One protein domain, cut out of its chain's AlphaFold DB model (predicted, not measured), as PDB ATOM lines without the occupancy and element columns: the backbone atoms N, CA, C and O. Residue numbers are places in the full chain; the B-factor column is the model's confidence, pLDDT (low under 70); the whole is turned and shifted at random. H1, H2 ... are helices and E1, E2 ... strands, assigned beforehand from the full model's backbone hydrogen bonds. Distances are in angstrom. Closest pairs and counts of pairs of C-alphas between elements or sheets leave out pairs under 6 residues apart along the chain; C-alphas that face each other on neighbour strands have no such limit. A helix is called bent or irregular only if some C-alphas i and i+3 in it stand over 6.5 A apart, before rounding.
ATOM      1  N   VAL A 215       4.329  23.522 -16.748       64.62
ATOM      2  CA  VAL A 215       5.472  23.802 -15.866       64.62
ATOM      3  C   VAL A 215       6.586  24.593 -16.572       64.62
ATOM      4  O   VAL A 215       7.065  25.595 -16.040       64.62
ATOM      5  N   GLN A 216       6.967  24.211 -17.791       81.12
ATOM      6  CA  GLN A 216       7.968  24.920 -18.592       81.12
ATOM      7  C   GLN A 216       7.465  26.289 -19.070       81.12
ATOM      8  O   GLN A 216       8.239  27.241 -19.073       81.12
ATOM      9  N   LEU A 217       6.175  26.433 -19.402       85.12
ATOM     10  CA  LEU A 217       5.601  27.738 -19.763       85.12
ATOM     11  C   LEU A 217       5.642  28.731 -18.596       85.12
ATOM     12  O   LEU A 217       5.947  29.904 -18.808       85.12
ATOM     13  N   SER A 218       5.380  28.263 -17.371       87.88
ATOM     14  CA  SER A 218       5.490  29.094 -16.169       87.88
ATOM     15  C   SER A 218       6.942  29.445 -15.842       87.88
ATOM     16  O   SER A 218       7.214  30.579 -15.460       87.88
ATOM     17  N   SER A 219       7.879  28.501 -15.990       91.06
ATOM     18  CA  SER A 219       9.312  28.772 -15.807       91.06
ATOM     19  C   SER A 219       9.820  29.790 -16.829       91.06
ATOM     20  O   SER A 219      10.522  30.735 -16.471       91.06
ATOM     21  N   TYR A 220       9.388  29.663 -18.086       92.25
ATOM     22  CA  TYR A 220       9.746  30.600 -19.141       92.25
ATOM     23  C   TYR A 220       9.157  31.997 -18.902       92.25
ATOM     24  O   TYR A 220       9.858  32.988 -19.081       92.25
ATOM     25  N   PHE A 221       7.921  32.097 -18.398       94.75
ATOM     26  CA  PHE A 221       7.359  33.374 -17.945       94.75
ATOM     27  C   PHE A 221       8.225  34.018 -16.854       94.75
ATOM     28  O   PHE A 221       8.582  35.188 -16.967       94.75
ATOM     29  N   SER A 222       8.602  33.257 -15.822       94.75
ATOM     30  CA  SER A 222       9.454  33.743 -14.730       94.75
ATOM     31  C   SER A 222      10.834  34.194 -15.213       94.75
ATOM     32  O   SER A 222      11.346  35.205 -14.736       94.75
ATOM     33  N   MET A 223      11.419  33.472 -16.175       94.38
ATOM     34  CA  MET A 223      12.672  33.850 -16.830       94.38
ATOM     35  C   MET A 223      12.523  35.203 -17.532       94.38
ATOM     36  O   MET A 223      13.285  36.122 -17.232       94.38
ATOM     37  N   LEU A 224      11.504  35.354 -18.386       93.62
ATOM     38  CA  LEU A 224      11.223  36.599 -19.112       93.62
ATOM     39  C   LEU A 224      10.924  37.774 -18.176       93.62
ATOM     40  O   LEU A 224      11.324  38.906 -18.443       93.62
ATOM     41  N   ALA A 225      10.258  37.507 -17.057       95.25
ATOM     42  CA  ALA A 225       9.938  38.516 -16.059       95.25
ATOM     43  C   ALA A 225      11.101  38.820 -15.093       95.25
ATOM     44  O   ALA A 225      11.010  39.755 -14.299       95.25
ATOM     45  N   GLY A 226      12.188  38.039 -15.130       94.50
ATOM     46  CA  GLY A 226      13.354  38.198 -14.255       94.50
ATOM     47  C   GLY A 226      13.119  37.809 -12.789       94.50
ATOM     48  O   GLY A 226      13.940  38.136 -11.933       94.50
ATOM     49  N   SER A 227      12.006  37.142 -12.467       95.19
ATOM     50  CA  SER A 227      11.672  36.725 -11.101       95.19
ATOM     51  C   SER A 227      10.649  35.590 -11.087       95.19
ATOM     52  O   SER A 227       9.606  35.665 -11.735       95.19
ATOM     53  N   GLU A 228      10.884  34.568 -10.258       92.62
ATOM     54  CA  GLU A 228       9.924  33.476 -10.025       92.62
ATOM     55  C   GLU A 228       8.612  33.941  -9.388       92.62
ATOM     56  O   GLU A 228       7.574  33.297  -9.551       92.62
ATOM     57  N   LYS A 229       8.647  35.074  -8.678       95.12
ATOM     58  CA  LYS A 229       7.480  35.677  -8.023       95.12
ATOM     59  C   LYS A 229       6.778  36.714  -8.896       95.12
ATOM     60  O   LYS A 229       5.821  37.326  -8.438       95.12
ATOM     61  N   ALA A 230       7.246  36.948 -10.122       95.50
ATOM     62  CA  ALA A 230       6.596  37.902 -11.004       95.50
ATOM     63  C   ALA A 230       5.199  37.409 -11.402       95.50
ATOM     64  O   ALA A 230       5.036  36.299 -11.916       95.50
ATOM     65  N   GLU A 231       4.195  38.253 -11.183       95.81
ATOM     66  CA  GLU A 231       2.810  38.017 -11.611       95.81
ATOM     67  C   GLU A 231       2.506  38.672 -12.965       95.81
ATOM     68  O   GLU A 231       1.563  38.281 -13.652       95.81
ATOM     69  N   LEU A 232       3.322  39.656 -13.356       96.88
ATOM     70  CA  LEU A 232       3.163  40.462 -14.560       96.88
ATOM     71  C   LEU A 232       4.433  40.411 -15.405       96.88
ATOM     72  O   LEU A 232       5.543  40.476 -14.878       96.88
ATOM     73  N   LEU A 233       4.239  40.353 -16.717       97.06
ATOM     74  CA  LEU A 233       5.280  40.469 -17.724       97.06
ATOM     75  C   LEU A 233       4.981  41.690 -18.595       97.06
ATOM     76  O   LEU A 233       3.936  41.753 -19.246       97.06
ATOM     77  N   ALA A 234       5.895  42.659 -18.581       97.12
ATOM     78  CA  ALA A 234       5.850  43.820 -19.460       97.12
ATOM     79  C   ALA A 234       6.430  43.476 -20.839       97.12
ATOM     80  O   ALA A 234       7.392  42.705 -20.937       97.12
ATOM     81  N   GLU A 235       5.861  44.068 -21.889       96.19
ATOM     82  CA  GLU A 235       6.323  43.896 -23.271       96.19
ATOM     83  C   GLU A 235       7.801  44.263 -23.425       96.19
ATOM     84  O   GLU A 235       8.572  43.515 -24.028       96.19
ATOM     85  N   GLU A 236       8.231  45.361 -22.806       95.75
ATOM     86  CA  GLU A 236       9.606  45.850 -22.878       95.75
ATOM     87  C   GLU A 236      10.593  44.862 -22.244       95.75
ATOM     88  O   GLU A 236      11.694  44.663 -22.764       95.75
ATOM     89  N   ALA A 237      10.196  44.205 -21.149       95.94
ATOM     90  CA  ALA A 237      11.029  43.230 -20.451       95.94
ATOM     91  C   ALA A 237      11.242  41.968 -21.299       95.94
ATOM     92  O   ALA A 237      12.383  41.554 -21.512       95.94
ATOM     93  N   ALA A 238      10.161  41.401 -21.849       94.88
ATOM     94  CA  ALA A 238      10.243  40.231 -22.724       94.88
ATOM     95  C   ALA A 238      11.039  40.538 -24.001       94.88
ATOM     96  O   ALA A 238      11.940  39.788 -24.378       94.88
ATOM     97  N   THR A 239      10.756  41.683 -24.624       94.88
ATOM     98  CA  THR A 239      11.419  42.117 -25.857       94.88
ATOM     99  C   THR A 239      12.912  42.341 -25.647       94.88
ATOM    100  O   THR A 239      13.713  41.913 -26.473       94.88
ATOM    101  N   SER A 240      13.313  42.942 -24.522       95.12
ATOM    102  CA  SER A 240      14.731  43.141 -24.190       95.12
ATOM    103  C   SER A 240      15.481  41.813 -24.071       95.12
ATOM    104  O   SER A 240      16.600  41.695 -24.570       95.12
ATOM    105  N   GLN A 241      14.863  40.793 -23.467       93.81
ATOM    106  CA  GLN A 241      15.469  39.464 -23.378       93.81
ATOM    107  C   GLN A 241      15.560  38.773 -24.740       93.81
ATOM    108  O   GLN A 241      16.606  38.215 -25.072       93.81
ATOM    109  N   TRP A 242      14.510  38.835 -25.561       94.06
ATOM    110  CA  TRP A 242      14.542  38.263 -26.910       94.06
ATOM    111  C   TRP A 242      15.570  38.949 -27.809       94.06
ATOM    112  O   TRP A 242      16.298  38.261 -28.523       94.06
ATOM    113  N   LEU A 243      15.693  40.275 -27.726       93.81
ATOM    114  CA  LEU A 243      16.739  41.023 -28.421       93.81
ATOM    115  C   LEU A 243      18.132  40.613 -27.941       93.81
ATOM    116  O   LEU A 243      19.005  40.383 -28.770       93.81
ATOM    117  N   ALA A 244      18.344  40.460 -26.631       92.00
ATOM    118  CA  ALA A 244      19.626  39.999 -26.100       92.00
ATOM    119  C   ALA A 244      20.010  38.608 -26.639       92.00
ATOM    120  O   ALA A 244      21.160  38.392 -27.016       92.00
ATOM    121  N   VAL A 245      19.051  37.681 -26.740       89.12
ATOM    122  CA  VAL A 245      19.274  36.347 -27.327       89.12
ATOM    123  C   VAL A 245      19.525  36.425 -28.836       89.12
ATOM    124  O   VAL A 245      20.400  35.740 -29.361       89.12
ATOM    125  N   ALA A 246      18.796  37.269 -29.560       86.25
ATOM    126  CA  ALA A 246      18.989  37.424 -30.997       86.25
ATOM    127  C   ALA A 246      20.354  38.037 -31.339       86.25
ATOM    128  O   ALA A 246      21.016  37.565 -32.263       86.25
ATOM    129  N   LEU A 247      20.809  39.019 -30.554       87.06
ATOM    130  CA  LEU A 247      22.118  39.660 -30.711       87.06
ATOM    131  C   LEU A 247      23.289  38.711 -30.429       87.06
ATOM    132  O   LEU A 247      24.372  38.909 -30.970       87.06
ATOM    133  N   THR A 248      23.099  37.680 -29.600       88.31
ATOM    134  CA  THR A 248      24.128  36.645 -29.395       88.31
ATOM    135  C   THR A 248      24.094  35.555 -30.463       88.31
ATOM    136  O   THR A 248      25.094  34.865 -30.654       88.31
ATOM    137  N   THR A 249      22.970  35.402 -31.168       85.12
ATOM    138  CA  THR A 249      22.747  34.302 -32.119       85.12
ATOM    139  C   THR A 249      22.940  34.720 -33.579       85.12
ATOM    140  O   THR A 249      23.255  33.879 -34.419       85.12
ATOM    141  N   THR A 250      22.753  36.000 -33.909       83.94
ATOM    142  CA  THR A 250      22.709  36.489 -35.296       83.94
ATOM    143  C   THR A 250      23.609  37.708 -35.500       83.94
ATOM    144  O   THR A 250      23.786  38.522 -34.597       83.94
ATOM    145  N   THR A 251      24.192  37.835 -36.697       83.75
ATOM    146  CA  THR A 251      25.014  38.993 -37.103       83.75
ATOM    147  C   THR A 251      24.201  40.109 -37.767       83.75
ATOM    148  O   THR A 251      24.729  41.194 -37.991       83.75
ATOM    149  N   GLU A 252      22.932  39.854 -38.104       76.00
ATOM    150  CA  GLU A 252      22.009  40.810 -38.730       76.00
ATOM    151  C   GLU A 252      21.304  41.638 -37.649       76.00
ATOM    152  O   GLU A 252      20.278  41.242 -37.097       76.00
ATOM    153  N   THR A 253      21.888  42.779 -37.288       76.25
ATOM    154  CA  THR A 253      21.510  43.480 -36.053       76.25
ATOM    155  C   THR A 253      20.311  44.416 -36.189       76.25
ATOM    156  O   THR A 253      19.571  44.562 -35.218       76.25
ATOM    157  N   GLU A 254      20.094  45.056 -37.342       88.25
ATOM    158  CA  GLU A 254      19.029  46.063 -37.498       88.25
ATOM    159  C   GLU A 254      17.705  45.458 -37.980       88.25
ATOM    160  O   GLU A 254      16.705  45.550 -37.271       88.25
ATOM    161  N   GLU A 255      17.692  44.756 -39.118       85.19
ATOM    162  CA  GLU A 255      16.461  44.139 -39.642       85.19
ATOM    163  C   GLU A 255      15.891  43.083 -38.680       85.19
ATOM    164  O   GLU A 255      14.686  43.045 -38.420       85.19
ATOM    165  N   GLY A 256      16.761  42.263 -38.077       86.56
ATOM    166  CA  GLY A 256      16.365  41.286 -37.062       86.56
ATOM    167  C   GLY A 256      15.757  41.944 -35.820       86.56
ATOM    168  O   GLY A 256      14.775  41.442 -35.269       86.56
ATOM    169  N   ARG A 257      16.284  43.103 -35.406       91.31
ATOM    170  CA  ARG A 257      15.744  43.877 -34.282       91.31
ATOM    171  C   ARG A 257      14.345  44.404 -34.583       91.31
ATOM    172  O   ARG A 257      13.465  44.250 -33.737       91.31
ATOM    173  N   ASP A 258      14.129  44.979 -35.762       91.88
ATOM    174  CA  ASP A 258      12.821  45.508 -36.161       91.88
ATOM    175  C   ASP A 258      11.770  44.397 -36.264       91.88
ATOM    176  O   ASP A 258      10.643  44.557 -35.787       91.88
ATOM    177  N   LEU A 259      12.150  43.231 -36.799       90.00
ATOM    178  CA  LEU A 259      11.284  42.050 -36.842       90.00
ATOM    179  C   LEU A 259      10.920  41.542 -35.442       90.00
ATOM    180  O   LEU A 259       9.765  41.185 -35.209       90.00
ATOM    181  N   ILE A 260      11.870  41.528 -34.502       91.69
ATOM    182  CA  ILE A 260      11.611  41.125 -33.113       91.69
ATOM    183  C   ILE A 260      10.684  42.119 -32.423       91.69
ATOM    184  O   ILE A 260       9.743  41.692 -31.763       91.69
ATOM    185  N   LEU A 261      10.905  43.424 -32.597       92.88
ATOM    186  CA  LEU A 261      10.047  44.466 -32.029       92.88
ATOM    187  C   LEU A 261       8.613  44.360 -32.569       92.88
ATOM    188  O   LEU A 261       7.659  44.322 -31.794       92.88
ATOM    189  N   ALA A 262       8.456  44.242 -33.890       93.75
ATOM    190  CA  ALA A 262       7.147  44.089 -34.519       93.75
ATOM    191  C   ALA A 262       6.451  42.783 -34.092       93.75
ATOM    192  O   ALA A 262       5.261  42.781 -33.769       93.75
ATOM    193  N   GLY A 263       7.198  41.676 -34.050       93.31
ATOM    194  CA  GLY A 263       6.698  40.373 -33.619       93.31
ATOM    195  C   GLY A 263       6.294  40.350 -32.144       93.31
ATOM    196  O   GLY A 263       5.248  39.791 -31.808       93.31
ATOM    197  N   ALA A 264       7.076  40.994 -31.273       92.88
ATOM    198  CA  ALA A 264       6.776  41.131 -29.853       92.88
ATOM    199  C   ALA A 264       5.498  41.941 -29.635       92.88
ATOM    200  O   ALA A 264       4.589  41.446 -28.970       92.88
ATOM    201  N   GLY A 265       5.366  43.108 -30.274       94.44
ATOM    202  CA  GLY A 265       4.155  43.924 -30.174       94.44
ATOM    203  C   GLY A 265       2.909  43.194 -30.677       94.44
ATOM    204  O   GLY A 265       1.862  43.193 -30.022       94.44
ATOM    205  N   GLN A 266       3.013  42.472 -31.799       92.62
ATOM    206  CA  GLN A 266       1.905  41.650 -32.292       92.62
ATOM    207  C   GLN A 266       1.539  40.530 -31.303       92.62
ATOM    208  O   GLN A 266       0.354  40.300 -31.031       92.62
ATOM    209  N   LEU A 267       2.532  39.844 -30.738       92.50
ATOM    210  CA  LEU A 267       2.313  38.784 -29.761       92.50
ATOM    211  C   LEU A 267       1.675  39.327 -28.473       92.50
ATOM    212  O   LEU A 267       0.666  38.781 -28.031       92.50
ATOM    213  N   PHE A 268       2.191  40.421 -27.909       94.56
ATOM    214  CA  PHE A 268       1.652  41.047 -26.698       94.56
ATOM    215  C   PHE A 268       0.239  41.589 -26.902       94.56
ATOM    216  O   PHE A 268      -0.607  41.419 -26.024       94.56
ATOM    217  N   SER A 269      -0.072  42.119 -28.088       91.75
ATOM    218  CA  SER A 269      -1.445  42.512 -28.437       91.75
ATOM    219  C   SER A 269      -2.432  41.334 -28.446       91.75
ATOM    220  O   SER A 269      -3.626  41.530 -28.224       91.75
ATOM    221  N   SER A 270      -1.935  40.113 -28.671       91.81
ATOM    222  CA  SER A 270      -2.736  38.883 -28.671       91.81
ATOM    223  C   SER A 270      -2.765  38.199 -27.294       91.81
ATOM    224  O   SER A 270      -3.755  37.561 -26.942       91.81
ATOM    225  N   LEU A 271      -1.690  38.322 -26.508       93.25
ATOM    226  CA  LEU A 271      -1.588  37.804 -25.138       93.25
ATOM    227  C   LEU A 271      -2.447  38.602 -24.152       93.25
ATOM    228  O   LEU A 271      -3.117  38.013 -23.307       93.25
ATOM    229  N   ALA A 272      -2.405  39.931 -24.247       91.94
ATOM    230  CA  ALA A 272      -3.046  40.835 -23.305       91.94
ATOM    231  C   ALA A 272      -4.574  40.835 -23.479       91.94
ATOM    232  O   ALA A 272      -5.122  41.463 -24.386       91.94
ATOM    233  N   VAL A 273      -5.281  40.154 -22.576       90.62
ATOM    234  CA  VAL A 273      -6.748  40.058 -22.608       90.62
ATOM    235  C   VAL A 273      -7.381  41.220 -21.838       90.62
ATOM    236  O   VAL A 273      -8.374  41.798 -22.289       90.62
ATOM    237  N   ALA A 274      -6.816  41.572 -20.683       91.12
ATOM    238  CA  ALA A 274      -7.334  42.590 -19.777       91.12
ATOM    239  C   ALA A 274      -6.653  43.955 -19.953       91.12
ATOM    240  O   ALA A 274      -7.345  44.976 -19.985       91.12
ATOM    241  N   ARG A 275      -5.317  43.993 -20.058       91.31
ATOM    242  CA  ARG A 275      -4.525  45.236 -20.078       91.31
ATOM    243  C   ARG A 275      -3.469  45.208 -21.189       91.31
ATOM    244  O   ARG A 275      -2.518  44.448 -21.072       91.31
ATOM    245  N   PRO A 276      -3.591  46.032 -22.246       89.94
ATOM    246  CA  PRO A 276      -2.580  46.102 -23.303       89.94
ATOM    247  C   PRO A 276      -1.169  46.358 -22.745       89.94
ATOM    248  O   PRO A 276      -1.017  47.178 -21.841       89.94
ATOM    249  N   GLY A 277      -0.164  45.650 -23.269       89.25
ATOM    250  CA  GLY A 277       1.250  45.780 -22.878       89.25
ATOM    251  C   GLY A 277       1.652  45.089 -21.565       89.25
ATOM    252  O   GLY A 277       2.841  44.914 -21.309       89.25
ATOM    253  N   LEU A 278       0.689  44.648 -20.745       94.44
ATOM    254  CA  LEU A 278       0.939  43.923 -19.496       94.44
ATOM    255  C   LEU A 278       0.231  42.574 -19.520       94.44
ATOM    256  O   LEU A 278      -0.994  42.515 -19.502       94.44
ATOM    257  N   VAL A 279       1.011  41.499 -19.500       96.75
ATOM    258  CA  VAL A 279       0.494  40.130 -19.555       96.75
ATOM    259  C   VAL A 279       0.618  39.498 -18.176       96.75
ATOM    260  O   VAL A 279       1.720  39.416 -17.628       96.75
ATOM    261  N   THR A 280      -0.494  39.048 -17.593       96.56
ATOM    262  CA  THR A 280      -0.427  38.263 -16.351       96.56
ATOM    263  C   THR A 280       0.062  36.842 -16.626       96.56
ATOM    264  O   THR A 280      -0.032  36.334 -17.749       96.56
ATOM    265  N   ARG A 281       0.550  36.155 -15.591       95.94
ATOM    266  CA  ARG A 281       0.927  34.737 -15.699       95.94
ATOM    267  C   ARG A 281      -0.230  33.875 -16.219       95.94
ATOM    268  O   ARG A 281      -0.023  32.964 -17.016       95.94
ATOM    269  N   GLU A 282      -1.455  34.168 -15.804       96.06
ATOM    270  CA  GLU A 282      -2.671  33.490 -16.257       96.06
ATOM    271  C   GLU A 282      -2.943  33.775 -17.736       96.06
ATOM    272  O   GLU A 282      -3.208  32.849 -18.495       96.06
ATOM    273  N   GLU A 283      -2.834  35.022 -18.188       96.31
ATOM    274  CA  GLU A 283      -3.002  35.366 -19.608       96.31
ATOM    275  C   GLU A 283      -1.972  34.668 -20.497       96.31
ATOM    276  O   GLU A 283      -2.328  34.117 -21.544       96.31
ATOM    277  N   TRP A 284      -0.723  34.596 -20.034       96.25
ATOM    278  CA  TRP A 284       0.341  33.845 -20.691       96.25
ATOM    279  C   TRP A 284      -0.019  32.366 -20.845       96.25
ATOM    280  O   TRP A 284      -0.042  31.834 -21.956       96.25
ATOM    281  N   MET A 285      -0.362  31.702 -19.739       95.25
ATOM    282  CA  MET A 285      -0.738  30.287 -19.745       95.25
ATOM    283  C   MET A 285      -1.966  30.025 -20.620       95.25
ATOM    284  O   MET A 285      -1.984  29.071 -21.397       95.25
ATOM    285  N   HIS A 286      -2.979  30.887 -20.523       95.88
ATOM    286  CA  HIS A 286      -4.194  30.811 -21.322       95.88
ATOM    287  C   HIS A 286      -3.881  30.877 -22.818       95.88
ATOM    288  O   HIS A 286      -4.362  30.037 -23.576       95.88
ATOM    289  N   PHE A 287      -3.067  31.844 -23.247       95.88
ATOM    290  CA  PHE A 287      -2.714  32.019 -24.652       95.88
ATOM    291  C   PHE A 287      -2.019  30.792 -25.231       95.88
ATOM    292  O   PHE A 287      -2.392  30.338 -26.311       95.88
ATOM    293  N   TRP A 288      -1.033  30.238 -24.525       94.44
ATOM    294  CA  TRP A 288      -0.295  29.079 -25.022       94.44
ATOM    295  C   TRP A 288      -1.171  27.828 -25.060       94.44
ATOM    296  O   TRP A 288      -1.219  27.163 -26.092       94.44
ATOM    297  N   LEU A 289      -1.974  27.570 -24.021       93.50
ATOM    298  CA  LEU A 289      -2.941  26.468 -24.044       93.50
ATOM    299  C   LEU A 289      -3.954  26.622 -25.187       93.50
ATOM    300  O   LEU A 289      -4.272  25.653 -25.876       93.50
ATOM    301  N   MET A 290      -4.438  27.842 -25.428       94.94
ATOM    302  CA  MET A 290      -5.301  28.161 -26.564       94.94
ATOM    303  C   MET A 290      -4.604  27.929 -27.900       94.94
ATOM    304  O   MET A 290      -5.214  27.370 -28.801       94.94
ATOM    305  N   ARG A 291      -3.350  28.361 -28.052       93.50
ATOM    306  CA  ARG A 291      -2.593  28.249 -29.306       93.50
ATOM    307  C   ARG A 291      -2.385  26.797 -29.714       93.50
ATOM    308  O   ARG A 291      -2.485  26.501 -30.898       93.50
ATOM    309  N   GLU A 292      -2.160  25.920 -28.744       89.50
ATOM    310  CA  GLU A 292      -1.992  24.486 -28.985       89.50
ATOM    311  C   GLU A 292      -3.300  23.751 -29.254       89.50
ATOM    312  O   GLU A 292      -3.357  22.853 -30.090       89.50
ATOM    313  N   SER A 293      -4.366  24.106 -28.534       92.19
ATOM    314  CA  SER A 293      -5.643  23.387 -28.620       92.19
ATOM    315  C   SER A 293      -6.609  23.962 -29.660       92.19
ATOM    316  O   SER A 293      -7.558  23.282 -30.063       92.19
ATOM    317  N   ALA A 294      -6.384  25.195 -30.125       90.81
ATOM    318  CA  ALA A 294      -7.207  25.818 -31.150       90.81
ATOM    319  C   ALA A 294      -6.939  25.196 -32.531       90.81
ATOM    320  O   ALA A 294      -5.794  25.059 -32.955       90.81
ATOM    321  N   PRO A 295      -7.987  24.923 -33.325       87.19
ATOM    322  CA  PRO A 295      -7.824  24.348 -34.657       87.19
ATOM    323  C   PRO A 295      -7.311  25.353 -35.700       87.19
ATOM    324  O   PRO A 295      -7.029  24.967 -36.830       87.19
ATOM    325  N   SER A 296      -7.241  26.650 -35.373       87.44
ATOM    326  CA  SER A 296      -6.619  27.682 -36.215       87.44
ATOM    327  C   SER A 296      -6.285  28.948 -35.413       87.44
ATOM    328  O   SER A 296      -6.860  29.200 -34.355       87.44
ATOM    329  N   HIS A 297      -5.418  29.809 -35.951       86.88
ATOM    330  CA  HIS A 297      -5.114  31.110 -35.341       86.88
ATOM    331  C   HIS A 297      -6.336  32.049 -35.306       86.88
ATOM    332  O   HIS A 297      -6.526  32.781 -34.340       86.88
ATOM    333  N   TYR A 298      -7.227  31.987 -36.302       86.75
ATOM    334  CA  TYR A 298      -8.478  32.751 -36.285       86.75
ATOM    335  C   TYR A 298      -9.439  32.285 -35.188       86.75
ATOM    336  O   TYR A 298     -10.107  33.094 -34.546       86.75
ATOM    337  N   ALA A 299      -9.523  30.970 -34.978       88.50
ATOM    338  CA  ALA A 299     -10.323  30.369 -33.920       88.50
ATOM    339  C   ALA A 299      -9.916  30.907 -32.543       88.50
ATOM    340  O   ALA A 299     -10.773  31.336 -31.761       88.50
ATOM    341  N   LEU A 300      -8.602  30.947 -32.309       92.94
ATOM    342  CA  LEU A 300      -7.978  31.566 -31.149       92.94
ATOM    343  C   LEU A 300      -8.319  33.058 -31.058       92.94
ATOM    344  O   LEU A 300      -8.872  33.473 -30.043       92.94
ATOM    345  N   ALA A 301      -8.094  33.837 -32.121       91.94
ATOM    346  CA  ALA A 301      -8.320  35.285 -32.121       91.94
ATOM    347  C   ALA A 301      -9.784  35.657 -31.829       91.94
ATOM    348  O   ALA A 301     -10.063  36.579 -31.062       91.94
ATOM    349  N   ILE A 302     -10.746  34.907 -32.378       91.81
ATOM    350  CA  ILE A 302     -12.175  35.128 -32.112       91.81
ATOM    351  C   ILE A 302     -12.495  34.868 -30.637       91.81
ATOM    352  O   ILE A 302     -13.255  35.632 -30.031       91.81
ATOM    353  N   LEU A 303     -11.964  33.787 -30.054       93.62
ATOM    354  CA  LEU A 303     -12.258  33.449 -28.663       93.62
ATOM    355  C   LEU A 303     -11.553  34.402 -27.689       93.62
ATOM    356  O   LEU A 303     -12.202  34.895 -26.768       93.62
ATOM    357  N   GLN A 304     -10.293  34.754 -27.953       94.56
ATOM    358  CA  GLN A 304      -9.567  35.789 -27.214       94.56
ATOM    359  C   GLN A 304     -10.272  37.137 -27.293       94.56
ATOM    360  O   GLN A 304     -10.511  37.759 -26.265       94.56
ATOM    361  N   GLY A 305     -10.722  37.560 -28.476       94.19
ATOM    362  CA  GLY A 305     -11.477  38.802 -28.632       94.19
ATOM    363  C   GLY A 305     -12.781  38.820 -27.825       94.19
ATOM    364  O   GLY A 305     -13.197  39.878 -27.345       94.19
ATOM    365  N   ARG A 306     -13.434  37.664 -27.630       94.31
ATOM    366  CA  ARG A 306     -14.598  37.543 -26.735       94.31
ATOM    367  C   ARG A 306     -14.196  37.614 -25.266       94.31
ATOM    368  O   ARG A 306     -14.814  38.381 -24.534       94.31
ATOM    369  N   LEU A 307     -13.166  36.882 -24.850       94.25
ATOM    370  CA  LEU A 307     -12.656  36.945 -23.480       94.25
ATOM    371  C   LEU A 307     -12.168  38.351 -23.118       94.25
ATOM    372  O   LEU A 307     -12.506  38.839 -22.051       94.25
ATOM    373  N   ALA A 308     -11.505  39.059 -24.031       93.94
ATOM    374  CA  ALA A 308     -11.067  40.440 -23.836       93.94
ATOM    375  C   ALA A 308     -12.248  41.410 -23.693       93.94
ATOM    376  O   ALA A 308     -12.180  42.407 -22.977       93.94
ATOM    377  N   LYS A 309     -13.372  41.145 -24.372       93.81
ATOM    378  CA  LYS A 309     -14.615  41.902 -24.153       93.81
ATOM    379  C   LYS A 309     -15.224  41.609 -22.780       93.81
ATOM    380  O   LYS A 309     -15.771  42.527 -22.182       93.81
ATOM    381  N   LEU A 310     -15.134  40.372 -22.290       92.75
ATOM    382  CA  LEU A 310     -15.615  39.996 -20.957       92.75
ATOM    383  C   LEU A 310     -14.726  40.571 -19.848       92.75
ATOM    384  O   LEU A 310     -15.236  41.235 -18.953       92.75
ATOM    385  N   ALA A 311     -13.405  40.424 -19.959       92.94
ATOM    386  CA  ALA A 311     -12.435  40.965 -19.010       92.94
ATOM    387  C   ALA A 311     -12.546  42.492 -18.874       92.94
ATOM    388  O   ALA A 311     -12.517  43.015 -17.767       92.94
ATOM    389  N   ARG A 312     -12.772  43.215 -19.982       92.50
ATOM    390  CA  ARG A 312     -13.014  44.669 -19.940       92.50
ATOM    391  C   ARG A 312     -14.331  45.063 -19.271       92.50
ATOM    392  O   ARG A 312     -14.417  46.156 -18.726       92.50
ATOM    393  N   ARG A 313     -15.360  44.212 -19.337       93.25
ATOM    394  CA  ARG A 313     -16.647  44.456 -18.662       93.25
ATOM    395  C   ARG A 313     -16.564  44.185 -17.165       93.25
ATOM    396  O   ARG A 313     -17.238  44.875 -16.410       93.25
ATOM    397  N   CYS A 314     -15.736  43.224 -16.760       90.94
ATOM    398  CA  CYS A 314     -15.560  42.828 -15.367       90.94
ATOM    399  C   CYS A 314     -14.059  42.777 -15.004       90.94
ATOM    400  O   CYS A 314     -13.498  41.684 -14.905       90.94
ATOM    401  N   PRO A 315     -13.381  43.925 -14.807       88.31
ATOM    402  CA  PRO A 315     -11.940  43.945 -14.528       88.31
ATOM    403  C   PRO A 315     -11.565  43.240 -13.215       88.31
ATOM    404  O   PRO A 315     -10.550  42.554 -13.145       88.31
ATOM    405  N   GLU A 316     -12.413  43.361 -12.190       86.50
ATOM    406  CA  GLU A 316     -12.196  42.775 -10.855       86.50
ATOM    407  C   GLU A 316     -12.311  41.244 -10.841       86.50
ATOM    408  O   GLU A 316     -11.766  40.573  -9.973       86.50
ATOM    409  N   ALA A 317     -13.005  40.681 -11.827       83.69
ATOM    410  CA  ALA A 317     -13.382  39.274 -11.873       83.69
ATOM    411  C   ALA A 317     -12.249  38.317 -12.279       83.69
ATOM    412  O   ALA A 317     -12.448  37.102 -12.249       83.69
ATOM    413  N   GLN A 318     -11.099  38.844 -12.723       91.75
ATOM    414  CA  GLN A 318      -9.963  38.049 -13.212       91.75
ATOM    415  C   GLN A 318     -10.414  36.894 -14.128       91.75
ATOM    416  O   GLN A 318     -10.100  35.727 -13.900       91.75
ATOM    417  N   VAL A 319     -11.210  37.218 -15.157       93.19
ATOM    418  CA  VAL A 319     -11.951  36.229 -15.968       93.19
ATOM    419  C   VAL A 319     -11.043  35.109 -16.488       93.19
ATOM    420  O   VAL A 319     -11.396  33.936 -16.394       93.19
ATOM    421  N   VAL A 320      -9.856  35.455 -16.998       95.12
ATOM    422  CA  VAL A 320      -8.888  34.483 -17.533       95.12
ATOM    423  C   VAL A 320      -8.349  33.553 -16.443       95.12
ATOM    424  O   VAL A 320      -8.323  32.339 -16.643       95.12
ATOM    425  N   GLY A 321      -7.976  34.100 -15.283       94.81
ATOM    426  CA  GLY A 321      -7.513  33.313 -14.138       94.81
ATOM    427  C   GLY A 321      -8.589  32.353 -13.634       94.81
ATOM    428  O   GLY A 321      -8.321  31.167 -13.450       94.81
ATOM    429  N   THR A 322      -9.835  32.823 -13.531       92.88
ATOM    430  CA  THR A 322     -10.978  31.973 -13.171       92.88
ATOM    431  C   THR A 322     -11.167  30.816 -14.157       92.88
ATOM    432  O   THR A 322     -11.271  29.663 -13.744       92.88
ATOM    433  N   VAL A 323     -11.165  31.095 -15.465       94.56
ATOM    434  CA  VAL A 323     -11.312  30.069 -16.512       94.56
ATOM    435  C   VAL A 323     -10.183  29.035 -16.449       94.56
ATOM    436  O   VAL A 323     -10.440  27.839 -16.569       94.56
ATOM    437  N   LEU A 324      -8.938  29.465 -16.234       95.06
ATOM    438  CA  LEU A 324      -7.803  28.551 -16.084       95.06
ATOM    439  C   LEU A 324      -7.909  27.662 -14.851       95.06
ATOM    440  O   LEU A 324      -7.658  26.464 -14.954       95.06
ATOM    441  N   ASN A 325      -8.279  28.226 -13.704       93.62
ATOM    442  CA  ASN A 325      -8.412  27.457 -12.468       93.62
ATOM    443  C   ASN A 325      -9.519  26.408 -12.590       93.62
ATOM    444  O   ASN A 325      -9.294  25.249 -12.261       93.62
ATOM    445  N   LEU A 326     -10.658  26.770 -13.186       93.06
ATOM    446  CA  LEU A 326     -11.734  25.822 -13.479       93.06
ATOM    447  C   LEU A 326     -11.283  24.681 -14.393       93.06
ATOM    448  O   LEU A 326     -11.688  23.538 -14.187       93.06
ATOM    449  N   PHE A 327     -10.463  24.985 -15.403       95.12
ATOM    450  CA  PHE A 327      -9.917  23.950 -16.272       95.12
ATOM    451  C   PHE A 327      -8.959  23.031 -15.517       95.12
ATOM    452  O   PHE A 327      -9.091  21.825 -15.631       95.12
ATOM    453  N   ARG A 328      -8.039  23.577 -14.713       94.19
ATOM    454  CA  ARG A 328      -7.097  22.782 -13.906       94.19
ATOM    455  C   ARG A 328      -7.809  21.879 -12.903       94.19
ATOM    456  O   ARG A 328      -7.394  20.748 -12.698       94.19
ATOM    457  N   GLU A 329      -8.888  22.363 -12.294       92.56
ATOM    458  CA  GLU A 329      -9.727  21.541 -11.419       92.56
ATOM    459  C   GLU A 329     -10.464  20.435 -12.187       92.56
ATOM    460  O   GLU A 329     -10.660  19.343 -11.656       92.56
ATOM    461  N   ALA A 330     -10.887  20.717 -13.425       93.25
ATOM    462  CA  ALA A 330     -11.524  19.740 -14.305       93.25
ATOM    463  C   ALA A 330     -10.523  18.718 -14.873       93.25
ATOM    464  O   ALA A 330     -10.894  17.575 -15.102       93.25
ATOM    465  N   ASP A 331      -9.280  19.121 -15.107       94.88
ATOM    466  CA  ASP A 331      -8.178  18.331 -15.667       94.88
ATOM    467  C   ASP A 331      -7.273  17.814 -14.535       94.88
ATOM    468  O   ASP A 331      -6.075  18.080 -14.475       94.88
ATOM    469  N   SER A 332      -7.884  17.126 -13.566       91.12
ATOM    470  CA  SER A 332      -7.209  16.634 -12.355       91.12
ATOM    471  C   SER A 332      -6.081  15.631 -12.632       91.12
ATOM    472  O   SER A 332      -5.202  15.445 -11.799       91.12
ATOM    473  N   ASP A 333      -6.154  14.950 -13.772       88.56
ATOM    474  CA  ASP A 333      -5.180  14.009 -14.335       88.56
ATOM    475  C   ASP A 333      -4.120  14.701 -15.203       88.56
ATOM    476  O   ASP A 333      -3.149  14.059 -15.602       88.56
ATOM    477  N   THR A 334      -4.242  16.013 -15.429       89.62
ATOM    478  CA  THR A 334      -3.274  16.858 -16.150       89.62
ATOM    479  C   THR A 334      -2.989  16.397 -17.576       89.62
ATOM    480  O   THR A 334      -1.892  16.585 -18.108       89.62
ATOM    481  N   ASP A 335      -3.987  15.793 -18.209       87.00
ATOM    482  CA  ASP A 335      -3.850  15.192 -19.525       87.00
ATOM    483  C   ASP A 335      -4.283  16.120 -20.673       87.00
ATOM    484  O   ASP A 335      -4.131  15.782 -21.854       87.00
ATOM    485  N   GLY A 336      -4.762  17.319 -20.325       90.31
ATOM    486  CA  GLY A 336      -5.205  18.350 -21.253       90.31
ATOM    487  C   GLY A 336      -6.616  18.128 -21.798       90.31
ATOM    488  O   GLY A 336      -7.042  18.872 -22.692       90.31
ATOM    489  N   GLU A 337      -7.346  17.136 -21.289       92.50
ATOM    490  CA  GLU A 337      -8.667  16.738 -21.749       92.50
ATOM    491  C   GLU A 337      -9.637  16.502 -20.587       92.50
ATOM    492  O   GLU A 337      -9.410  15.731 -19.665       92.50
ATOM    493  N   ILE A 338     -10.820  17.101 -20.666       94.12
ATOM    494  CA  ILE A 338     -11.822  16.978 -19.604       94.12
ATOM    495  C   ILE A 338     -13.032  16.192 -20.094       94.12
ATOM    496  O   ILE A 338     -13.557  16.419 -21.187       94.12
ATOM    497  N   SER A 339     -13.513  15.253 -19.284       93.50
ATOM    498  CA  SER A 339     -14.746  14.536 -19.607       93.50
ATOM    499  C   SER A 339     -15.966  15.442 -19.439       93.50
ATOM    500  O   SER A 339     -15.954  16.435 -18.703       93.50
ATOM    501  N   GLN A 340     -17.069  15.074 -20.087       92.12
ATOM    502  CA  GLN A 340     -18.329  15.795 -19.952       92.12
ATOM    503  C   GLN A 340     -18.830  15.849 -18.496       92.12
ATOM    504  O   GLN A 340     -19.404  16.856 -18.067       92.12
ATOM    505  N   ALA A 341     -18.597  14.778 -17.730       92.94
ATOM    506  CA  ALA A 341     -18.927  14.710 -16.312       92.94
ATOM    507  C   ALA A 341     -18.101  15.721 -15.502       92.94
ATOM    508  O   ALA A 341     -18.686  16.516 -14.767       92.94
ATOM    509  N   LYS A 342     -16.775  15.770 -15.716       94.25
ATOM    510  CA  LYS A 342     -15.882  16.740 -15.055       94.25
ATOM    511  C   LYS A 342     -16.248  18.185 -15.425       94.25
ATOM    512  O   LYS A 342     -16.393  19.024 -14.542       94.25
ATOM    513  N   MET A 343     -16.535  18.467 -16.699       93.38
ATOM    514  CA  MET A 343     -17.023  19.784 -17.139       93.38
ATOM    515  C   MET A 343     -18.341  20.179 -16.454       93.38
ATOM    516  O   MET A 343     -18.500  21.312 -16.001       93.38
ATOM    517  N   SER A 344     -19.291  19.247 -16.343       93.06
ATOM    518  CA  SER A 344     -20.578  19.499 -15.680       93.06
ATOM    519  C   SER A 344     -20.409  19.737 -14.180       93.06
ATOM    520  O   SER A 344     -21.059  20.622 -13.632       93.06
ATOM    521  N   GLN A 345     -19.501  19.000 -13.536       92.25
ATOM    522  CA  GLN A 345     -19.128  19.206 -12.140       92.25
ATOM    523  C   GLN A 345     -18.477  20.580 -11.924       92.25
ATOM    524  O   GLN A 345     -18.832  21.283 -10.982       92.25
ATOM    525  N   CYS A 346     -17.567  21.006 -12.803       90.62
ATOM    526  CA  CYS A 346     -16.973  22.343 -12.714       90.62
ATOM    527  C   CYS A 346     -18.010  23.444 -12.950       90.62
ATOM    528  O   CYS A 346     -18.040  24.432 -12.217       90.62
ATOM    529  N   CYS A 347     -18.922  23.249 -13.908       90.31
ATOM    530  CA  CYS A 347     -20.022  24.181 -14.148       90.31
ATOM    531  C   CYS A 347     -20.983  24.292 -12.949       90.31
ATOM    532  O   CYS A 347     -21.528  25.369 -12.717       90.31
ATOM    533  N   SER A 348     -21.214  23.202 -12.204       89.75
ATOM    534  CA  SER A 348     -22.136  23.183 -11.059       89.75
ATOM    535  C   SER A 348     -21.515  23.694  -9.758       89.75
ATOM    536  O   SER A 348     -22.219  24.317  -8.966       89.75
ATOM    537  N   LYS A 349     -20.210  23.463  -9.540       85.25
ATOM    538  CA  LYS A 349     -19.469  23.967  -8.369       85.25
ATOM    539  C   LYS A 349     -19.487  25.489  -8.285       85.25
ATOM    540  O   LYS A 349     -19.578  26.053  -7.198       85.25
ATOM    541  N   PHE A 350     -19.407  26.158  -9.426       80.56
ATOM    542  CA  PHE A 350     -19.510  27.604  -9.464       80.56
ATOM    543  C   PHE A 350     -20.985  28.019  -9.436       80.56
ATOM    544  O   PHE A 350     -21.803  27.554 -10.233       80.56
ATOM    545  N   SER A 351     -21.333  28.905  -8.504       69.69
ATOM    546  CA  SER A 351     -22.722  29.326  -8.324       69.69
ATOM    547  C   SER A 351     -23.259  30.023  -9.580       69.69
ATOM    548  O   SER A 351     -22.542  30.772 -10.247       69.69
ATOM    549  N   GLN A 352     -24.551  29.850  -9.878       67.12
ATOM    550  CA  GLN A 352     -25.197  30.541 -11.002       67.12
ATOM    551  C   GLN A 352     -25.022  32.070 -10.931       67.12
ATOM    552  O   GLN A 352     -24.799  32.715 -11.955       67.12
ATOM    553  N   LYS A 353     -25.021  32.629  -9.713       63.44
ATOM    554  CA  LYS A 353     -24.778  34.057  -9.462       63.44
ATOM    555  C   LYS A 353     -23.363  34.487  -9.862       63.44
ATOM    556  O   LYS A 353     -23.179  35.590 -10.368       63.44
ATOM    557  N   SER A 354     -22.377  33.610  -9.685       75.62
ATOM    558  CA  SER A 354     -20.989  33.862 -10.077       75.62
ATOM    559  C   SER A 354     -20.822  33.851 -11.601       75.62
ATOM    560  O   SER A 354     -20.110  34.695 -12.132       75.62
ATOM    561  N   TRP A 355     -21.513  32.972 -12.338       78.06
ATOM    562  CA  TRP A 355     -21.415  32.933 -13.808       78.06
ATOM    563  C   TRP A 355     -21.954  34.184 -14.491       78.06
ATOM    564  O   TRP A 355     -21.349  34.684 -15.441       78.06
ATOM    565  N   GLU A 356     -23.094  34.677 -14.012       78.19
ATOM    566  CA  GLU A 356     -23.719  35.888 -14.538       78.19
ATOM    567  C   GLU A 356     -22.849  37.114 -14.248       78.19
ATOM    568  O   GLU A 356     -22.620  37.918 -15.151       78.19
ATOM    569  N   ALA A 357     -22.269  37.196 -13.045       83.12
ATOM    570  CA  ALA A 357     -21.318  38.247 -12.683       83.12
ATOM    571  C   ALA A 357     -20.042  38.219 -13.548       83.12
ATOM    572  O   ALA A 357     -19.535  39.269 -13.940       83.12
ATOM    573  N   LEU A 358     -19.543  37.028 -13.897       83.81
ATOM    574  CA  LEU A 358     -18.380  36.858 -14.778       83.81
ATOM    575  C   LEU A 358     -18.702  37.027 -16.271       83.81
ATOM    576  O   LEU A 358     -17.791  37.086 -17.097       83.81
ATOM    577  N   GLY A 359     -19.985  37.065 -16.642       83.00
ATOM    578  CA  GLY A 359     -20.406  37.100 -18.038       83.00
ATOM    579  C   GLY A 359     -20.039  35.830 -18.814       83.00
ATOM    580  O   GLY A 359     -19.714  35.917 -19.998       83.00
ATOM    581  N   LEU A 360     -20.095  34.656 -18.174       89.81
ATOM    582  CA  LEU A 360     -19.868  33.344 -18.796       89.81
ATOM    583  C   LEU A 360     -21.211  32.624 -19.041       89.81
ATOM    584  O   LEU A 360     -21.553  31.671 -18.335       89.81
ATOM    585  N   PRO A 361     -22.019  33.056 -20.033       89.06
ATOM    586  CA  PRO A 361     -23.380  32.545 -20.241       89.06
ATOM    587  C   PRO A 361     -23.412  31.064 -20.642       89.06
ATOM    588  O   PRO A 361     -24.449  30.399 -20.552       89.06
ATOM    589  N   GLY A 362     -22.280  30.553 -21.117       91.12
ATOM    590  CA  GLY A 362     -22.146  29.207 -21.622       91.12
ATOM    591  C   GLY A 362     -22.175  28.130 -20.549       91.12
ATOM    592  O   GLY A 362     -22.722  27.066 -20.808       91.12
ATOM    593  N   ALA A 363     -21.720  28.415 -19.325       91.00
ATOM    594  CA  ALA A 363     -21.770  27.450 -18.223       91.00
ATOM    595  C   ALA A 363     -23.217  27.040 -17.879       91.00
ATOM    596  O   ALA A 363     -23.548  25.857 -17.780       91.00
ATOM    597  N   ALA A 364     -24.130  28.013 -17.793       89.62
ATOM    598  CA  ALA A 364     -25.547  27.738 -17.554       89.62
ATOM    599  C   ALA A 364     -26.198  26.997 -18.738       89.62
ATOM    600  O   ALA A 364     -27.037  26.113 -18.547       89.62
ATOM    601  N   ALA A 365     -25.816  27.337 -19.975       90.88
ATOM    602  CA  ALA A 365     -26.278  26.628 -21.168       90.88
ATOM    603  C   ALA A 365     -25.740  25.188 -21.235       90.88
ATOM    604  O   ALA A 365     -26.471  24.274 -21.628       90.88
ATOM    605  N   TRP A 366     -24.498  24.978 -20.798       91.50
ATOM    606  CA  TRP A 366     -23.872  23.672 -20.689       91.50
ATOM    607  C   TRP A 366     -24.682  22.772 -19.761       91.50
ATOM    608  O   TRP A 366     -25.165  21.742 -20.218       91.50
ATOM    609  N   LEU A 367     -24.945  23.195 -18.519       91.81
ATOM    610  CA  LEU A 367     -25.703  22.401 -17.540       91.81
ATOM    611  C   LEU A 367     -27.097  21.995 -18.045       91.81
ATOM    612  O   LEU A 367     -27.530  20.868 -17.819       91.81
ATOM    613  N   ARG A 368     -27.782  22.873 -18.793       91.62
ATOM    614  CA  ARG A 368     -29.086  22.555 -19.409       91.62
ATOM    615  C   ARG A 368     -28.994  21.531 -20.543       91.62
ATOM    616  O   ARG A 368     -29.959  20.816 -20.798       91.62
ATOM    617  N   SER A 369     -27.875  21.501 -21.267       89.50
ATOM    618  CA  SER A 369     -27.693  20.655 -22.456       89.50
ATOM    619  C   SER A 369     -26.916  19.367 -22.193       89.50
ATOM    620  O   SER A 369     -27.051  18.430 -22.976       89.50
ATOM    621  N   ALA A 370     -26.141  19.294 -21.106       87.69
ATOM    622  CA  ALA A 370     -25.266  18.170 -20.798       87.69
ATOM    623  C   ALA A 370     -25.998  16.812 -20.820       87.69
ATOM    624  O   ALA A 370     -25.516  15.917 -21.508       87.69
ATOM    625  N   PRO A 371     -27.203  16.637 -20.239       87.88
ATOM    626  CA  PRO A 371     -27.885  15.337 -20.269       87.88
ATOM    627  C   PRO A 371     -28.206  14.803 -21.677       87.88
ATOM    628  O   PRO A 371     -28.527  13.631 -21.826       87.88
ATOM    629  N   LYS A 372     -28.162  15.656 -22.710       87.50
ATOM    630  CA  LYS A 372     -28.483  15.298 -24.102       87.50
ATOM    631  C   LYS A 372     -27.249  15.005 -24.957       87.50
ATOM    632  O   LYS A 372     -27.403  14.614 -26.113       87.50
ATOM    633  N   ARG A 373     -26.041  15.272 -24.454       82.19
ATOM    634  CA  ARG A 373     -24.804  15.085 -25.223       82.19
ATOM    635  C   ARG A 373     -24.317  13.634 -25.104       82.19
ATOM    636  O   ARG A 373     -24.508  13.022 -24.056       82.19
ATOM    637  N   PRO A 374     -23.708  13.079 -26.165       80.12
ATOM    638  CA  PRO A 374     -23.145  11.738 -26.119       80.12
ATOM    639  C   PRO A 374     -21.969  11.678 -25.133       80.12
ATOM    640  O   PRO A 374     -21.041  12.481 -25.214       80.12
ATOM    641  N   GLU A 375     -22.002  10.684 -24.248       73.00
ATOM    642  CA  GLU A 375     -21.121  10.536 -23.077       73.00
ATOM    643  C   GLU A 375     -19.619  10.418 -23.417       73.00
ATOM    644  O   GLU A 375     -18.763  10.758 -22.605       73.00
ATOM    645  N   ALA A 376     -19.280  10.007 -24.645       65.75
ATOM    646  CA  ALA A 376     -17.899   9.801 -25.096       65.75
ATOM    647  C   ALA A 376     -17.151  11.088 -25.513       65.75
ATOM    648  O   ALA A 376     -15.990  11.023 -25.921       65.75
ATOM    649  N   ALA A 377     -17.791  12.260 -25.458       79.75
ATOM    650  CA  ALA A 377     -17.155  13.511 -25.857       79.75
ATOM    651  C   ALA A 377     -16.276  14.072 -24.726       79.75
ATOM    652  O   ALA A 377     -16.768  14.543 -23.700       79.75
ATOM    653  N   THR A 378     -14.968  14.060 -24.942       90.50
ATOM    654  CA  THR A 378     -13.985  14.700 -24.067       90.50
ATOM    655  C   THR A 378     -13.578  16.059 -24.675       90.50
ATOM    656  O   THR A 378     -13.683  16.243 -25.889       90.50
ATOM    657  N   LEU A 379     -13.229  17.063 -23.869       92.44
ATOM    658  CA  LEU A 379     -12.997  18.444 -24.323       92.44
ATOM    659  C   LEU A 379     -11.545  18.850 -24.097       92.44
ATOM    660  O   LEU A 379     -11.045  18.688 -22.991       92.44
ATOM    661  N   ASN A 380     -10.892  19.433 -25.097       93.38
ATOM    662  CA  ASN A 380      -9.609  20.107 -24.869       93.38
ATOM    663  C   ASN A 380      -9.805  21.520 -24.273       93.38
ATOM    664  O   ASN A 380     -10.936  21.999 -24.137       93.38
ATOM    665  N   TYR A 381      -8.711  22.211 -23.932       95.94
ATOM    666  CA  TYR A 381      -8.773  23.558 -23.341       95.94
ATOM    667  C   TYR A 381      -9.591  24.550 -24.181       95.94
ATOM    668  O   TYR A 381     -10.482  25.232 -23.678       95.94
ATOM    669  N   PHE A 382      -9.342  24.604 -25.485       95.25
ATOM    670  CA  PHE A 382     -10.043  25.500 -26.391       95.25
ATOM    671  C   PHE A 382     -11.553  25.211 -26.502       95.25
ATOM    672  O   PHE A 382     -12.371  26.140 -26.509       95.25
ATOM    673  N   GLU A 383     -11.941  23.935 -26.552       93.44
ATOM    674  CA  GLU A 383     -13.338  23.496 -26.519       93.44
ATOM    675  C   GLU A 383     -14.007  23.884 -25.199       93.44
ATOM    676  O   GLU A 383     -15.101  24.448 -25.210       93.44
ATOM    677  N   PHE A 384     -13.329  23.658 -24.073       95.25
ATOM    678  CA  PHE A 384     -13.795  24.055 -22.748       95.25
ATOM    679  C   PHE A 384     -14.080  25.561 -22.659       95.25
ATOM    680  O   PHE A 384     -15.191  25.965 -22.306       95.25
ATOM    681  N   VAL A 385     -13.116  26.403 -23.044       95.88
ATOM    682  CA  VAL A 385     -13.280  27.865 -23.034       95.88
ATOM    683  C   VAL A 385     -14.418  28.287 -23.969       95.88
ATOM    684  O   VAL A 385     -15.212  29.173 -23.639       95.88
ATOM    685  N   SER A 386     -14.533  27.645 -25.134       94.69
ATOM    686  CA  SER A 386     -15.589  27.944 -26.105       94.69
ATOM    687  C   SER A 386     -16.980  27.677 -25.538       94.69
ATOM    688  O   SER A 386     -17.878  28.506 -25.713       94.69
ATOM    689  N   GLU A 387     -17.144  26.561 -24.827       93.75
ATOM    690  CA  GLU A 387     -18.389  26.209 -24.147       93.75
ATOM    691  C   GLU A 387     -18.691  27.180 -23.004       93.75
ATOM    692  O   GLU A 387     -19.820  27.647 -22.929       93.75
ATOM    693  N   LEU A 388     -17.709  27.576 -22.180       93.69
ATOM    694  CA  LEU A 388     -17.917  28.542 -21.085       93.69
ATOM    695  C   LEU A 388     -18.348  29.932 -21.572       93.69
ATOM    696  O   LEU A 388     -19.243  30.556 -20.997       93.69
ATOM    697  N   VAL A 389     -17.761  30.409 -22.672       93.88
ATOM    698  CA  VAL A 389     -18.118  31.696 -23.299       93.88
ATOM    699  C   VAL A 389     -19.472  31.615 -24.033       93.88
ATOM    700  O   VAL A 389     -20.001  32.625 -24.500       93.88
ATOM    701  N   GLY A 390     -20.075  30.425 -24.124       91.81
ATOM    702  CA  GLY A 390     -21.394  30.214 -24.716       91.81
ATOM    703  C   GLY A 390     -21.375  30.194 -26.238       91.81
ATOM    704  O   GLY A 390     -22.335  30.625 -26.881       91.81
TER     705      GLY A 390
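AT A GLANCE: This is residues 215 to 390 of the 543 residues of the protein "Desi1 protein" of Symbiodinium necroappetens (UniProt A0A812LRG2). Two helical lobes stand end to end in an elongated whole, each with a two-stranded antiparallel sheet: H1, H2, H3 and H4 with E1 and E2 in one, H6, H7, H8, H9 and H10 with E3 and E4 in the other. H4 and H5 lie where the lobes join, the H2 and H3 hairpin makes one far end, and H9 is at the other. The printed part has 176 residues, mostly helix, in the order H1 E1 H2 H3 E2 H4 H5 H6 E3 H7 H8 H9 E4 H10. It is compact, with a radius of gyration of the C-alphas of 18.0 A, and spans 60 by 32 by 31 A.

HOW THE PARTS SIT: Look first at E1, residues 232 to 234, and E2, residues 278 to 280: they are antiparallel, with N 233 and O 279 2.8 A apart, within hydrogen-bond range. H2, residues 235 to 249, and H3, residues 254 to 271, form a helical hairpin, closest at C-alphas Thr 239 and Ala 264, 6.2 A. H1, residues 215 to 225, touches H2 at residues 237 to 241 alone, about perpendicular at 84 degrees; C-alphas Leu 224 and Ala 238 are closest, 5.2 A. H4, residues 281 to 293, is the hub, touching five helices. Its residues 282 to 286 alone touch residues 320 to 324 alone of H6, residues 319 to 330, at a steep tilt of 62 degrees; C-alphas Glu 282 and Gly 321 are closest, 5.3 A. H5, residues 297 to 313, and H4 touch only at the corner, and only just, with 3 pairs of C-alphas within 8 A. Find E3, residues 337 to 339, beside its antiparallel neighbour E4, residues 378 to 380: N 338 and O 379 are 2.8 A apart. H9, residues 361 to 372, touches H7, residues 340 to 349, closest at C-alphas Cys 347 and Ala 363, 5.5 A. H9 forms a helical hairpin with H8, residues 352 to 358, and its residues 361 to 366 alone touch H10, residues 381 to 388. Each O i to N i+4 pair is within range in the helices but H9, with 6 of 8.

IN THESE COORDINATES: Find C-alpha 215, where H1 begins, at (5.472, 23.802, -15.866). H3 starts at C-alpha 254, (19.029, 46.063, -37.498), and runs 25.4 A; H5 runs 24.3 A and H2 21.0 A. H9 is irregular: C-alphas 368 and 371 are 7.4 A apart. H10 ends at C-alpha 388, (-17.917, 28.542, -21.085).

THE WHOLE: The two farthest C-alphas, of Thr 251 and Pro 371, are 60.3 A apart. The printed part has no cut and no long link. Mean pLDDT of the printed part is 90.4; residues 215, 351 to 353 and 376 are under 70.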